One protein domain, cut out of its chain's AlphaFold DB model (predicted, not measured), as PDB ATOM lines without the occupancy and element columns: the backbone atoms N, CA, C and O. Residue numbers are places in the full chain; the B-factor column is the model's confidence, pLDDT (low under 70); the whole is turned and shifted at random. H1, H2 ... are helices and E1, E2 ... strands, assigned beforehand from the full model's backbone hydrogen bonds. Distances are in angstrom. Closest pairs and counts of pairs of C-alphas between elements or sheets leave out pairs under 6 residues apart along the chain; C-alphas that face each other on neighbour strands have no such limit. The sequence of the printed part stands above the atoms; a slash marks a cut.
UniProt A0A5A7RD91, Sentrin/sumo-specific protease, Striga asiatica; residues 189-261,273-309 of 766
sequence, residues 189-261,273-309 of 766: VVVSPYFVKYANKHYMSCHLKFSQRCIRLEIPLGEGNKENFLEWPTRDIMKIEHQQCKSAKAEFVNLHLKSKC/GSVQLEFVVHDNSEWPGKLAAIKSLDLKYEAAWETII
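This is residues 189 to 261 and 273 to 309 of the 766 residues of the protein "Sentrin/sumo-specific protease" of Striga asiatica (UniProt A0A5A7RD91). Two sheets stand partly face to face as a loose sandwich with crossed strands: a twisted one of E3, E2, E9, E8, E7 and E10, and a smaller one of E1, E4, E5 and E6. H1 lies beside the smaller sheet's edge strand E1, H2 follows at a corner near E7, and residues 221 to 226 stick out at one end. The printed part has 110 residues, with ten named strands and two named helices that follow each other along the chain as E1 to E9, H1, H2, E10; its class is mixed, helices and strands. The larger sheet is mixed, in the order E3, E2, E9, E8, E7, E10; the smaller is antiparallel, in the order E1, E4, E5, E6. The whole is compact, with a radius of gyration of the C-alphas of 13.7 A and spans of 41 by 28 by 24 A.

E1, residues 189 to 191, begins at C-alpha 189 (90.023, 142.946, 118.884). E2 is residues 195 to 198, E3 201 to 203 and E4 207 to 211. E5, residues 214 to 219, is 16.1 A long and E6, 228 to 233, 16.6 A. E7, residues 237 to 245, measures 23.5 A, E8, 250 to 258, 26.2 A, and E9, 274 to 282, 26.3 A. H1, residues 287 to 297, is 15.2 A long and begins at C-alpha 287 (95.386, 133.766, 117.514). H2 is residues 299 to 302; E10, 305 to 308, ends at C-alpha 308 (90.175, 127.095, 102.877).

In the larger sheet, hairpin E2 and E3 has N 196 and O 203 at 2.9 A, within hydrogen-bond range, as are N 197 and O 278 of antiparallel E2 and E9, 2.8 A, N 255 and O 277 of antiparallel E9 and E8, 2.8 A, N 254 and O 241 of hairpin E7 and E8, 2.8 A, and N 308 and O 242 of parallel E7 and E10, 2.8 A. E9, H1, H2 and E10 form a split strand-helix-strand unit, E8 and E7 lying between its two strands, with a right-handed crossover. E4, E5 and E6 form a meander, each strand the antiparallel neighbour of the one before; N 209 and O 216 are 2.8 A apart and N 217 and O 230 2.8 A. E1 is antiparallel to E4, N 191 and O 208 at 2.9 A. H1 is on this sheet at a height of 7.6 A, making two layers, helix on one face, but only just over none of its strands, with 2 C-alphas on E1; the closest C-alphas of E1 and H1, Val 189 and Ile 294, are 6.4 A apart. Between the sheets, the closest C-alphas of E6 and E8, Trp 232 and Leu 257, are 7.6 A apart. H1 and H2 touch only at the corner, Lys 295 and Glu 302 having the closest C-alphas, 4.8 A; H2 only grazes the larger sheet. Every O i to N i+4 pair of H1 is within range; H2 is too short for one.

The C-alphas farthest apart, of Gly 224 and Ile 309, are 43.1 A apart. Residues 262 to 272 are not printed, and C-alphas 261 and 273 are 9.1 A apart across this cut, in the link from E8 to E9. Of the links printed whole, E5 to E6 is short and the others are tight. The mean pLDDT of the printed part is 73.7, and 37 residues are under 70, among them 220 to 228 and 244 to 250.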
ATOM      1  N   VAL A 189      88.938 143.929 118.972       87.12
ATOM      2  CA  VAL A 189      90.023 142.946 118.884       87.12
ATOM      3  C   VAL A 189      91.168 143.544 118.076       87.12
ATOM      4  O   VAL A 189      91.009 143.868 116.899       87.12
ATOM      5  N   VAL A 190      92.336 143.682 118.705       86.56
ATOM      6  CA  VAL A 190      93.557 144.156 118.042       86.56
ATOM      7  C   VAL A 190      94.371 142.965 117.544       86.56
ATOM      8  O   VAL A 190      94.794 142.105 118.321       86.56
ATOM      9  N   VAL A 191      94.624 142.941 116.239       85.56
ATOM     10  CA  VAL A 191      95.587 142.050 115.594       85.56
ATOM     11  C   VAL A 191      96.805 142.890 115.215       85.56
ATOM     12  O   VAL A 191      96.670 143.920 114.556       85.56
ATOM     13  N   SER A 192      97.993 142.446 115.616       79.25
ATOM     14  CA  SER A 192      99.274 142.968 115.126       79.25
ATOM     15  C   SER A 192      99.798 141.980 114.079       79.25
ATOM     16  O   SER A 192     100.518 141.046 114.441       79.25
ATOM     17  N   PRO A 193      99.357 142.073 112.810       77.88
ATOM     18  CA  PRO A 193      99.858 141.203 111.757       77.88
ATOM     19  C   PRO A 193     101.350 141.449 111.540       77.88
ATOM     20  O   PRO A 193     101.831 142.576 111.646       77.88
ATOM     21  N   TYR A 194     102.068 140.394 111.165       67.62
ATOM     22  CA  TYR A 194     103.481 140.500 110.806       67.62
ATOM     23  C   TYR A 194     103.685 141.416 109.590       67.62
ATOM     24  O   TYR A 194     104.666 142.146 109.466       67.62
ATOM     25  N   PHE A 195     102.716 141.364 108.682       69.31
ATOM     26  CA  PHE A 195     102.746 142.041 107.404       69.31
ATOM     27  C   PHE A 195     101.315 142.343 106.928       69.31
ATOM     28  O   PHE A 195     100.422 141.508 107.101       69.31
ATOM     29  N   VAL A 196     101.112 143.496 106.277       72.75
ATOM     30  CA  VAL A 196      99.867 143.868 105.577       72.75
ATOM     31  C   VAL A 196     100.158 144.391 104.168       72.75
ATOM     32  O   VAL A 196     100.965 145.304 103.986       72.75
ATOM     33  N   LYS A 197      99.424 143.881 103.176       71.25
ATOM     34  CA  LYS A 197      99.351 144.416 101.811       71.25
ATOM     35  C   LYS A 197      97.984 145.044 101.586       71.25
ATOM     36  O   LYS A 197      96.950 144.425 101.830       71.25
ATOM     37  N   TYR A 198      97.989 146.271 101.076       76.12
ATOM     38  CA  TYR A 198      96.788 146.998 100.686       76.12
ATOM     39  C   TYR A 198      97.020 147.696  99.344       76.12
ATOM     40  O   TYR A 198      97.914 148.541  99.213       76.12
ATOM     41  N   ALA A 199      96.225 147.322  98.336       68.31
ATOM     42  CA  ALA A 199      96.496 147.639  96.933       68.31
ATOM     43  C   ALA A 199      97.968 147.321  96.574       68.31
ATOM     44  O   ALA A 199      98.411 146.187  96.753       68.31
ATOM     45  N   ASN A 200      98.740 148.319  96.130       56.84
ATOM     46  CA  ASN A 200     100.151 148.165  95.751       56.84
ATOM     47  C   ASN A 200     101.136 148.568  96.871       56.84
ATOM     48  O   ASN A 200     102.328 148.745  96.607       56.84
ATOM     49  N   LYS A 201     100.665 148.763  98.112       53.84
ATOM     50  CA  LYS A 201     101.495 149.155  99.265       53.84
ATOM     51  C   LYS A 201     101.617 148.022 100.283       53.84
ATOM     52  O   LYS A 201     100.699 147.228 100.464       53.84
ATOM     53  N   HIS A 202     102.788 147.975 100.903       65.81
ATOM     54  CA  HIS A 202     103.292 146.906 101.755       65.81
ATOM     55  C   HIS A 202     103.698 147.529 103.096       65.81
ATOM     56  O   HIS A 202     104.337 148.583 103.098       65.81
ATOM     57  N   TYR A 203     103.316 146.914 104.215       67.75
ATOM     58  CA  TYR A 203     103.509 147.475 105.553       67.75
ATOM     59  C   TYR A 203     103.917 146.391 106.560       67.75
ATOM     60  O   TYR A 203     103.254 145.363 106.659       67.75
ATOM     61  N   MET A 204     104.977 146.641 107.336       50.62
ATOM     62  CA  MET A 204     105.597 145.666 108.260       50.62
ATOM     63  C   MET A 204     105.436 146.039 109.749       50.62
ATOM     64  O   MET A 204     106.147 145.532 110.611       50.62
ATOM     65  N   SER A 205     104.559 146.998 110.068       62.12
ATOM     66  CA  SER A 205     104.363 147.512 111.441       62.12
ATOM     67  C   SER A 205     102.952 148.079 111.663       62.12
ATOM     68  O   SER A 205     102.771 149.082 112.349       62.12
ATOM     69  N   CYS A 206     101.943 147.497 111.013       72.88
ATOM     70  CA  CYS A 206     100.555 147.954 111.124       72.88
ATOM     71  C   CYS A 206      99.799 147.275 112.267       72.88
ATOM     72  O   CYS A 206     100.080 146.133 112.621       72.88
ATOM     73  N   HIS A 207      98.766 147.955 112.762       80.50
ATOM     74  CA  HIS A 207      97.760 147.366 113.645       80.50
ATOM     75  C   HIS A 207      96.425 147.272 112.906       80.50
ATOM     76  O   HIS A 207      96.011 148.217 112.238       80.50
ATOM     77  N   LEU A 208      95.755 146.124 113.014       86.56
ATOM     78  CA  LEU A 208      94.446 145.874 112.422       86.56
ATOM     79  C   LEU A 208      93.435 145.668 113.555       86.56
ATOM     80  O   LEU A 208      93.466 144.659 114.260       86.56
ATOM     81  N   LYS A 209      92.568 146.658 113.767       87.56
ATOM     82  CA  LYS A 209      91.561 146.672 114.832       87.56
ATOM     83  C   LYS A 209      90.201 146.295 114.255       87.56
ATOM     84  O   LYS A 209      89.684 146.998 113.389       87.56
ATOM     85  N   PHE A 210      89.626 145.207 114.745       89.69
ATOM     86  CA  PHE A 210      88.271 144.771 114.420       89.69
ATOM     87  C   PHE A 210      87.329 145.243 115.525       89.69
ATOM     88  O   PHE A 210      87.583 144.970 116.695       89.69
ATOM     89  N   SER A 211      86.250 145.927 115.165       89.31
ATOM     90  CA  SER A 211      85.153 146.306 116.058       89.31
ATOM     91  C   SER A 211      83.822 145.817 115.480       89.31
ATOM     92  O   SER A 211      83.768 145.350 114.339       89.31
ATOM     93  N   GLN A 212      82.733 145.930 116.241       86.31
ATOM     94  CA  GLN A 212      81.396 145.574 115.748       86.31
ATOM     95  C   GLN A 212      81.024 146.397 114.503       86.31
ATOM     96  O   GLN A 212      80.454 145.882 113.543       86.31
ATOM     97  N   ARG A 213      81.394 147.685 114.494       82.88
ATOM     98  CA  ARG A 213      81.028 148.644 113.443       82.88
ATOM     99  C   ARG A 213      82.016 148.720 112.275       82.88
ATOM    100  O   ARG A 213      81.596 149.117 111.181       82.88
ATOM    101  N   CYS A 214      83.299 148.401 112.477       86.25
ATOM    102  CA  CYS A 214      84.327 148.575 111.446       86.25
ATOM    103  C   CYS A 214      85.596 147.722 111.620       86.25
ATOM    104  O   CYS A 214      85.916 147.247 112.706       86.25
ATOM    105  N   ILE A 215      86.373 147.624 110.541       87.75
ATOM    106  CA  ILE A 215      87.786 147.232 110.542       87.75
ATOM    107  C   ILE A 215      88.627 148.498 110.328       87.75
ATOM    108  O   ILE A 215      88.394 149.222 109.357       87.75
ATOM    109  N   ARG A 216      89.620 148.757 111.185       86.12
ATOM    110  CA  ARG A 216      90.615 149.836 111.026       86.12
ATOM    111  C   ARG A 216      92.013 149.272 110.811       86.12
ATOM    112  O   ARG A 216      92.486 148.498 111.636       86.12
ATOM    113  N   LEU A 217      92.686 149.707 109.750       84.44
ATOM    114  CA  LEU A 217      94.124 149.529 109.546       84.44
ATOM    115  C   LEU A 217      94.848 150.815 109.957       84.44
ATOM    116  O   LEU A 217      94.635 151.858 109.342       84.44
ATOM    117  N   GLU A 218      95.715 150.737 110.958       81.50
ATOM    118  CA  GLU A 218      96.535 151.847 111.451       81.50
ATOM    119  C   GLU A 218      97.968 151.722 110.928       81.50
ATOM    120  O   GLU A 218      98.639 150.711 111.157       81.50
ATOM    121  N   ILE A 219      98.426 152.757 110.215       76.25
ATOM    122  CA  ILE A 219      99.723 152.797 109.530       76.25
ATOM    123  C   ILE A 219     100.632 153.820 110.231       76.25
ATOM    124  O   ILE A 219     100.334 155.019 110.172       76.25
ATOM    125  N   PRO A 220     101.759 153.409 110.845       62.03
ATOM    126  CA  PRO A 220     102.726 154.357 111.381       62.03
ATOM    127  C   PRO A 220     103.452 155.089 110.245       62.03
ATOM    128  O   PRO A 220     103.988 154.481 109.319       62.03
ATOM    129  N   LEU A 221     103.485 156.415 110.343       52.12
ATOM    130  CA  LEU A 221     104.268 157.327 109.511       52.12
ATOM    131  C   LEU A 221     104.964 158.328 110.443       52.12
ATOM    132  O   LEU A 221     104.430 158.647 111.505       52.12
ATOM    133  N   GLY A 222     106.164 158.776 110.062       43.94
ATOM    134  CA  GLY A 222     107.034 159.599 110.911       43.94
ATOM    135  C   GLY A 222     106.404 160.915 111.387       43.94
ATOM    136  O   GLY A 222     105.476 161.429 110.763       43.94
ATOM    137  N   GLU A 223     106.935 161.427 112.501       42.44
ATOM    138  CA  GLU A 223     106.464 162.568 113.307       42.44
ATOM    139  C   GLU A 223     105.645 163.633 112.542       42.44
ATOM    140  O   GLU A 223     106.181 164.420 111.762       42.44
ATOM    141  N   GLY A 224     104.327 163.681 112.790       43.09
ATOM    142  CA  GLY A 224     103.436 164.575 112.034       43.09
ATOM    143  C   GLY A 224     101.985 164.733 112.515       43.09
ATOM    144  O   GLY A 224     101.164 165.222 111.743       43.09
ATOM    145  N   ASN A 225     101.640 164.327 113.747       40.59
ATOM    146  CA  ASN A 225     100.331 164.546 114.404       40.59
ATOM    147  C   ASN A 225      99.055 164.265 113.569       40.59
ATOM    148  O   ASN A 225      98.007 164.874 113.795       40.59
ATOM    149  N   LYS A 226      99.113 163.317 112.626       46.22
ATOM    150  CA  LYS A 226      97.940 162.752 111.942       46.22
ATOM    151  C   LYS A 226      98.113 161.249 111.770       46.22
ATOM    152  O   LYS A 226      98.879 160.803 110.918       46.22
ATOM    153  N   GLU A 227      97.377 160.482 112.565       47.44
ATOM    154  CA  GLU A 227      97.271 159.034 112.407       47.44
ATOM    155  C   GLU A 227      96.567 158.722 111.079       47.44
ATOM    156  O   GLU A 227      95.378 158.995 110.903       47.44
ATOM    157  N   ASN A 228      97.306 158.170 110.114       65.12
ATOM    158  CA  ASN A 228      96.737 157.744 108.839       65.12
ATOM    159  C   ASN A 228      96.144 156.340 108.997       65.12
ATOM    160  O   ASN A 228      96.803 155.340 108.706       65.12
ATOM    161  N   PHE A 229      94.896 156.273 109.459       72.31
ATOM    162  CA  PHE A 229      94.127 155.033 109.494       72.31
ATOM    163  C   PHE A 229      93.201 154.900 108.277       72.31
ATOM    164  O   PHE A 229      92.665 155.882 107.758       72.31
ATOM    165  N   LEU A 230      92.987 153.665 107.827       78.88
ATOM    166  CA  LEU A 230      91.962 153.310 106.849       78.88
ATOM    167  C   LEU A 230      90.865 152.517 107.559       78.88
ATOM    168  O   LEU A 230      91.152 151.520 108.212       78.88
ATOM    169  N   GLU A 231      89.614 152.958 107.438       84.19
ATOM    170  CA  GLU A 231      88.458 152.322 108.081       84.19
ATOM    171  C   GLU A 231      87.482 151.759 107.040       84.19
ATOM    172  O   GLU A 231      87.112 152.468 106.098       84.19
ATOM    173  N   TRP A 232      86.998 150.534 107.248       86.94
ATOM    174  CA  TRP A 232      85.910 149.917 106.485       86.94
ATOM    175  C   TRP A 232      84.774 149.490 107.419       86.94
ATOM    176  O   TRP A 232      85.005 148.672 108.306       86.94
ATOM    177  N   PRO A 233      83.548 150.004 107.235       85.50
ATOM    178  CA  PRO A 233      82.368 149.515 107.940       85.50
ATOM    179  C   PRO A 233      82.134 148.011 107.726       85.50
ATOM    180  O   PRO A 233      82.313 147.516 106.616       85.50
ATOM    181  N   THR A 234      81.637 147.292 108.736       83.12
ATOM    182  CA  THR A 234      81.418 145.825 108.681       83.12
ATOM    183  C   THR A 234      80.500 145.397 107.520       83.12
ATOM    184  O   THR A 234      80.694 144.356 106.893       83.12
ATOM    185  N   ARG A 235      79.544 146.257 107.143       80.69
ATOM    186  CA  ARG A 235      78.666 146.096 105.963       80.69
ATOM    187  C   ARG A 235      79.397 146.043 104.611       80.69
ATOM    188  O   ARG A 235      78.838 145.516 103.656       80.69
ATOM    189  N   ASP A 236      80.605 146.598 104.521       85.25
ATOM    190  CA  ASP A 236      81.403 146.667 103.292       85.25
ATOM    191  C   ASP A 236      82.335 145.443 103.135       85.25
ATOM    192  O   ASP A 236      83.070 145.347 102.150       85.25
ATOM    193  N   ILE A 237      82.279 144.481 104.068       85.69
ATOM    194  CA  ILE A 237      82.946 143.175 103.963       85.69
ATOM    195  C   ILE A 237      82.207 142.308 102.935       85.69
ATOM    196  O   ILE A 237      81.052 141.922 103.130       85.69
ATOM    197  N   MET A 238      82.886 141.960 101.844       83.31
ATOM    198  CA  MET A 238      82.372 141.047 100.819       83.31
ATOM    199  C   MET A 238      82.649 139.592 101.210       83.31
ATOM    200  O   MET A 238      81.724 138.785 101.245       83.31
ATOM    201  N   LYS A 239      83.914 139.281 101.526       85.62
ATOM    202  CA  LYS A 239      84.427 137.933 101.814       85.62
ATOM    203  C   LYS A 239      85.650 138.016 102.733       85.62
ATOM    204  O   LYS A 239      86.421 138.968 102.623       85.62
ATOM    205  N   ILE A 240      85.855 137.016 103.582       85.62
ATOM    206  CA  ILE A 240      87.090 136.788 104.335       85.62
ATOM    207  C   ILE A 240      87.585 135.380 103.988       85.62
ATOM    208  O   ILE A 240      87.002 134.396 104.440       85.62
ATOM    209  N   GLU A 241      88.640 135.271 103.177       82.94
ATOM    210  CA  GLU A 241      89.312 133.983 102.968       82.94
ATOM    211  C   GLU A 241      90.359 133.775 104.056       82.94
ATOM    212  O   GLU A 241      91.218 134.629 104.280       82.94
ATOM    213  N   HIS A 242      90.319 132.617 104.698       81.94
ATOM    214  CA  HIS A 242      91.278 132.204 105.707       81.94
ATOM    215  C   HIS A 242      91.953 130.909 105.261       81.94
ATOM    216  O   HIS A 242      91.283 129.900 105.055       81.94
ATOM    217  N   GLN A 243      93.277 130.927 105.125       71.94
ATOM    218  CA  GLN A 243      94.056 129.747 104.764       71.94
ATOM    219  C   GLN A 243      94.997 129.371 105.907       71.94
ATOM    220  O   GLN A 243      95.972 130.069 106.194       71.94
ATOM    221  N   GLN A 244      94.717 128.221 106.520       62.38
ATOM    222  CA  GLN A 244      95.546 127.643 107.569       62.38
ATOM    223  C   GLN A 244      96.589 126.699 106.959       62.38
ATOM    224  O   GLN A 244      96.247 125.660 106.389       62.38
ATOM    225  N   CYS A 245      97.873 127.030 107.110       52.16
ATOM    226  CA  CYS A 245      98.964 126.156 106.689       52.16
ATOM    227  C   CYS A 245      99.510 125.356 107.882       52.16
ATOM    228  O   CYS A 245     100.333 125.852 108.652       52.16
ATOM    229  N   LYS A 246      99.073 124.094 108.014       51.06
ATOM    230  CA  LYS A 246      99.431 123.194 109.133       51.06
ATOM    231  C   LYS A 246     100.946 122.971 109.309       51.06
ATOM    232  O   LYS A 246     101.371 122.603 110.400       51.06
ATOM    233  N   SER A 247     101.752 123.193 108.269       45.91
ATOM    234  CA  SER A 247     103.212 123.023 108.283       45.91
ATOM    235  C   SER A 247     104.006 124.322 108.505       45.91
ATOM    236  O   SER A 247     105.138 124.249 108.975       45.91
ATOM    237  N   ALA A 248     103.445 125.504 108.210       47.97
ATOM    238  CA  ALA A 248     104.222 126.748 108.091       47.97
ATOM    239  C   ALA A 248     104.209 127.681 109.319       47.97
ATOM    240  O   ALA A 248     104.837 128.737 109.261       47.97
ATOM    241  N   LYS A 249     103.498 127.344 110.412       56.66
ATOM    242  CA  LYS A 249     103.362 128.221 111.604       56.66
ATOM    243  C   LYS A 249     102.886 129.651 111.258       56.66
ATOM    244  O   LYS A 249     103.243 130.623 111.918       56.66
ATOM    245  N   ALA A 250     102.091 129.790 110.202       60.12
ATOM    246  CA  ALA A 250     101.584 131.069 109.723       60.12
ATOM    247  C   ALA A 250     100.179 130.894 109.142       60.12
ATOM    248  O   ALA A 250      99.923 129.945 108.394       60.12
ATOM    249  N   GLU A 251      99.287 131.821 109.477       71.62
ATOM    250  CA  GLU A 251      97.919 131.866 108.971       71.62
ATOM    251  C   GLU A 251      97.724 133.117 108.108       71.62
ATOM    252  O   GLU A 251      98.125 134.228 108.472       71.62
ATOM    253  N   PHE A 252      97.142 132.910 106.927       74.62
ATOM    254  CA  PHE A 252      96.911 133.949 105.927       74.62
ATOM    255  C   PHE A 252      95.433 134.334 105.937       74.62
ATOM    256  O   PHE A 252      94.563 133.461 105.864       74.62
ATOM    257  N   VAL A 253      95.148 135.636 105.973       83.00
ATOM    258  CA  VAL A 253      93.782 136.166 105.914       83.00
ATOM    259  C   VAL A 253      93.682 137.207 104.802       83.00
ATOM    260  O   VAL A 253      94.448 138.169 104.747       83.00
ATOM    261  N   ASN A 254      92.717 137.009 103.908       82.81
ATOM    262  CA  ASN A 254      92.419 137.883 102.783       82.81
ATOM    263  C   ASN A 254      91.024 138.494 102.960       82.81
ATOM    264  O   ASN A 254      90.005 137.818 102.811       82.81
ATOM    265  N   LEU A 255      90.981 139.787 103.283       86.12
ATOM    266  CA  LEU A 255      89.751 140.568 103.373       86.12
ATOM    267  C   LEU A 255      89.414 141.140 101.994       86.12
ATOM    268  O   LEU A 255      90.134 141.996 101.475       86.12
ATOM    269  N   HIS A 256      88.292 140.718 101.420       84.69
ATOM    270  CA  HIS A 256      87.707 141.355 100.244       84.69
ATOM    271  C   HIS A 256      86.678 142.379 100.716       84.69
ATOM    272  O   HIS A 256      85.663 142.040 101.330       84.69
ATOM    273  N   LEU A 257      86.957 143.645 100.432       84.00
ATOM    274  CA  LEU A 257      86.233 144.810 100.924       84.00
ATOM    275  C   LEU A 257      85.681 145.607  99.736       84.00
ATOM    276  O   LEU A 257      86.246 145.603  98.640       84.00
ATOM    277  N   LYS A 258      84.574 146.318  99.930       79.81
ATOM    278  CA  LYS A 258      84.037 147.232  98.917       79.81
ATOM    279  C   LYS A 258      84.942 148.463  98.787       79.81
ATOM    280  O   LYS A 258      85.337 149.047  99.797       79.81
ATOM    281  N   SER A 259      85.270 148.882  97.560       68.12
ATOM    282  CA  SER A 259      86.071 150.097  97.367       68.12
ATOM    283  C   SER A 259      85.335 151.340  97.869       68.12
ATOM    284  O   SER A 259      84.171 151.570  97.531       68.12
ATOM    285  N   LYS A 260      86.046 152.182  98.625       57.38
ATOM    286  CA  LYS A 260      85.660 153.579  98.829       57.38
ATOM    287  C   LYS A 260      86.119 154.376  97.612       57.38
ATOM    288  O   LYS A 260      87.320 154.568  97.424       57.38
ATOM    289  N   CYS A 261      85.176 154.897  96.831       35.00
ATOM    290  CA  CYS A 261      85.478 155.947  95.863       35.00
ATOM    291  C   CYS A 261      86.011 157.170  96.619       35.00
ATOM    292  O   CYS A 261      85.243 157.898  97.249       35.00
ATOM    293  N   GLY A 273      85.070 148.657  91.910       53.44
ATOM    294  CA  GLY A 273      85.962 147.554  92.261       53.44
ATOM    295  C   GLY A 273      85.773 147.040  93.694       53.44
ATOM    296  O   GLY A 273      85.413 147.783  94.610       53.44
ATOM    297  N   SER A 274      86.082 145.763  93.898       62.09
ATOM    298  CA  SER A 274      86.479 145.234  95.205       62.09
ATOM    299  C   SER A 274      87.944 145.578  95.482       62.09
ATOM    300  O   SER A 274      88.758 145.606  94.560       62.09
ATOM    301  N   VAL A 275      88.296 145.783  96.748       76.25
ATOM    302  CA  VAL A 275      89.676 145.962  97.212       76.25
ATOM    303  C   VAL A 275      90.048 144.781  98.097       76.25
ATOM    304  O   VAL A 275      89.245 144.345  98.918       76.25
ATOM    305  N   GLN A 276      91.261 144.267  97.928       79.88
ATOM    306  CA  GLN A 276      91.801 143.176  98.731       79.88
ATOM    307  C   GLN A 276      92.816 143.737  99.732       79.88
ATOM    308  O   GLN A 276      93.710 144.504  99.358       79.88
ATOM    309  N   LEU A 277      92.655 143.366 101.001       82.25
ATOM    310  CA  LEU A 277      93.616 143.596 102.075       82.25
ATOM    311  C   LEU A 277      94.073 142.223 102.572       82.25
ATOM    312  O   LEU A 277      93.278 141.445 103.094       82.25
ATOM    313  N   GLU A 278      95.351 141.928 102.372       81.38
ATOM    314  CA  GLU A 278      95.974 140.646 102.704       81.38
ATOM    315  C   GLU A 278      96.890 140.834 103.914       81.38
ATOM    316  O   GLU A 278      97.708 141.758 103.927       81.38
ATOM    317  N   PHE A 279      96.762 139.985 104.934       81.19
ATOM    318  CA  PHE A 279      97.637 140.022 106.105       81.19
ATOM    319  C   PHE A 279      98.035 138.626 106.590       81.19
ATOM    320  O   PHE A 279      97.328 137.639 106.376       81.19
ATOM    321  N   VAL A 280      99.196 138.562 107.246       74.94
ATOM    322  CA  VAL A 280      99.795 137.320 107.754       74.94
ATOM    323  C   VAL A 280      99.976 137.412 109.265       74.94
ATOM    324  O   VAL A 280     100.513 138.398 109.776       74.94
ATOM    325  N   VAL A 281      99.559 136.367 109.978       74.31
ATOM    326  CA  VAL A 281      99.786 136.195 111.418       74.31
ATOM    327  C   VAL A 281     100.705 134.990 111.613       74.31
ATOM    328  O   VAL A 281     100.371 133.883 111.199       74.31
ATOM    329  N   HIS A 282     101.880 135.204 112.209       63.03
ATOM    330  CA  HIS A 282     102.773 134.114 112.611       63.03
ATOM    331  C   HIS A 282     102.321 133.530 113.960       63.03
ATOM    332  O   HIS A 282     101.715 134.253 114.748       63.03
ATOM    333  N   ASP A 283     102.615 132.247 114.190       57.66
ATOM    334  CA  ASP A 283     102.161 131.384 115.295       57.66
ATOM    335  C   ASP A 283     102.112 132.066 116.674       57.66
ATOM    336  O   ASP A 283     103.049 132.015 117.472       57.66
ATOM    337  N   ASN A 284     100.979 132.713 116.939       59.50
ATOM    338  CA  ASN A 284     100.638 133.317 118.212       59.50
ATOM    339  C   ASN A 284      99.608 132.405 118.885       59.50
ATOM    340  O   ASN A 284      98.528 132.176 118.338       59.50
ATOM    341  N   SER A 285      99.909 131.929 120.092       65.06
ATOM    342  CA  SER A 285      99.007 131.102 120.905       65.06
ATOM    343  C   SER A 285      97.660 131.778 121.202       65.06
ATOM    344  O   SER A 285      96.666 131.096 121.443       65.06
ATOM    345  N   GLU A 286      97.598 133.109 121.134       74.12
ATOM    346  CA  GLU A 286      96.375 133.902 121.253       74.12
ATOM    347  C   GLU A 286      95.523 133.912 119.972       74.12
ATOM    348  O   GLU A 286      94.351 134.281 120.039       74.12
ATOM    349  N   TRP A 287      96.074 133.573 118.797       83.12
ATOM    350  CA  TRP A 287      95.386 133.766 117.514       83.12
ATOM    351  C   TRP A 287      94.067 132.986 117.395       83.12
ATOM    352  O   TRP A 287      93.078 133.620 117.029       83.12
ATOM    353  N   PRO A 288      93.954 131.700 117.789       81.38
ATOM    354  CA  PRO A 288      92.659 131.011 117.820       81.38
ATOM    355  C   PRO A 288      91.624 131.714 118.718       81.38
ATOM    356  O   PRO A 288      90.439 131.757 118.385       81.38
ATOM    357  N   GLY A 289      92.071 132.327 119.820       82.81
ATOM    358  CA  GLY A 289      91.230 133.146 120.698       82.81
ATOM    359  C   GLY A 289      90.818 134.475 120.058       82.81
ATOM    360  O   GLY A 289      89.649 134.846 120.122       82.81
ATOM    361  N   LYS A 290      91.742 135.167 119.380       85.69
ATOM    362  CA  LYS A 290      91.468 136.407 118.630       85.69
ATOM    363  C   LYS A 290      90.541 136.158 117.438       85.69
ATOM    364  O   LYS A 290      89.645 136.958 117.199       85.69
ATOM    365  N   LEU A 291      90.688 135.027 116.751       86.00
ATOM    366  CA  LEU A 291      89.801 134.564 115.685       86.00
ATOM    367  C   LEU A 291      88.375 134.316 116.204       86.00
ATOM    368  O   LEU A 291      87.415 134.821 115.620       86.00
ATOM    369  N   ALA A 292      88.229 133.591 117.317       84.69
ATOM    370  CA  ALA A 292      86.933 133.392 117.966       84.69
ATOM    371  C   ALA A 292      86.314 134.727 118.421       84.69
ATOM    372  O   ALA A 292      85.135 134.978 118.172       84.69
ATOM    373  N   ALA A 293      87.123 135.621 119.001       86.81
ATOM    374  CA  ALA A 293      86.683 136.949 119.411       86.81
ATOM    375  C   ALA A 293      86.191 137.789 118.217       86.81
ATOM    376  O   ALA A 293      85.094 138.333 118.296       86.81
ATOM    377  N   ILE A 294      86.924 137.832 117.093       87.44
ATOM    378  CA  ILE A 294      86.513 138.548 115.867       87.44
ATOM    379  C   ILE A 294      85.173 138.021 115.344       87.44
ATOM    380  O   ILE A 294      84.280 138.817 115.060       87.44
ATOM    381  N   LYS A 295      84.991 136.694 115.275       86.19
ATOM    382  CA  LYS A 295      83.708 136.097 114.866       86.19
ATOM    383  C   LYS A 295      82.554 136.468 115.804       86.19
ATOM    384  O   LYS A 295      81.440 136.651 115.330       86.19
ATOM    385  N   SER A 296      82.823 136.649 117.099       87.94
ATOM    386  CA  SER A 296      81.814 137.072 118.083       87.94
ATOM    387  C   SER A 296      81.470 138.572 118.076       87.94
ATOM    388  O   SER A 296      80.513 138.963 118.743       87.94
ATOM    389  N   LEU A 297      82.208 139.425 117.346       86.94
ATOM    390  CA  LEU A 297      81.938 140.873 117.311       86.94
ATOM    391  C   LEU A 297      80.653 141.221 116.545       86.94
ATOM    392  O   LEU A 297      79.900 142.088 116.986       86.94
ATOM    393  N   ASP A 298      80.431 140.577 115.399       85.94
ATOM    394  CA  ASP A 298      79.277 140.781 114.518       85.94
ATOM    395  C   ASP A 298      79.079 139.530 113.641       85.94
ATOM    396  O   ASP A 298      80.045 138.980 113.104       85.94
ATOM    397  N   LEU A 299      77.824 139.105 113.451       84.25
ATOM    398  CA  LEU A 299      77.448 137.938 112.637       84.25
ATOM    399  C   LEU A 299      77.988 138.007 111.198       84.25
ATOM    400  O   LEU A 299      78.208 136.978 110.562       84.25
ATOM    401  N   LYS A 300      78.230 139.212 110.672       84.69
ATOM    402  CA  LYS A 300      78.810 139.452 109.349       84.69
ATOM    403  C   LYS A 300      80.284 139.038 109.255       84.69
ATOM    404  O   LYS A 300      80.715 138.701 108.153       84.69
ATOM    405  N   TYR A 301      81.039 139.011 110.358       85.50
ATOM    406  CA  TYR A 301      82.389 138.434 110.365       85.50
ATOM    407  C   TYR A 301      82.333 136.917 110.211       85.50
ATOM    408  O   TYR A 301      83.028 136.374 109.359       85.50
ATOM    409  N   GLU A 302      81.486 136.235 110.987       83.94
ATOM    410  CA  GLU A 302      81.320 134.782 110.894       83.94
ATOM    411  C   GLU A 302      80.756 134.359 109.530       83.94
ATOM    412  O   GLU A 302      81.348 133.515 108.857       83.94
ATOM    413  N   ALA A 303      79.683 135.008 109.066       82.75
ATOM    414  CA  ALA A 303      79.031 134.712 107.790       82.75
ATOM    415  C   ALA A 303      79.875 135.051 106.545       82.75
ATOM    416  O   ALA A 303      79.513 134.651 105.440       82.75
ATOM    417  N   ALA A 304      80.978 135.795 106.692       82.69
ATOM    418  CA  ALA A 304      81.929 136.062 105.613       82.69
ATOM    419  C   ALA A 304      83.171 135.150 105.648       82.69
ATOM    420  O   ALA A 304      84.000 135.259 104.745       82.69
ATOM    421  N   TRP A 305      83.334 134.300 106.671       84.81
ATOM    422  CA  TRP A 305      84.588 133.595 106.958       84.81
ATOM    423  C   TRP A 305      84.681 132.212 106.298       84.81
ATOM    424  O   TRP A 305      84.318 131.194 106.892       84.81
ATOM    425  N   GLU A 306      85.258 132.152 105.099       81.00
ATOM    426  CA  GLU A 306      85.586 130.893 104.424       81.00
ATOM    427  C   GLU A 306      86.975 130.389 104.845       81.00
ATOM    428  O   GLU A 306      87.998 130.968 104.478       81.00
ATOM    429  N   THR A 307      87.027 129.279 105.588       69.50
ATOM    430  CA  THR A 307      88.289 128.577 105.875       69.50
ATOM    431  C   THR A 307      88.620 127.607 104.739       69.50
ATOM    432  O   THR A 307      87.995 126.555 104.608       69.50
ATOM    433  N   ILE A 308      89.638 127.937 103.948       62.97
ATOM    434  CA  ILE A 308      90.175 127.095 102.877       62.97
ATOM    435  C   ILE A 308      91.209 126.141 103.485       62.97
ATOM    436  O   ILE A 308      92.368 126.498 103.709       62.97
ATOM    437  N   ILE A 309      90.779 124.909 103.765       54.72
ATOM    438  CA  ILE A 309      91.674 123.817 104.159       54.72
ATOM    439  C   ILE A 309      92.240 123.194 102.879       54.72
ATOM    440  O   ILE A 309      91.547 122.456 102.182       54.72
TER     441      ILE A 309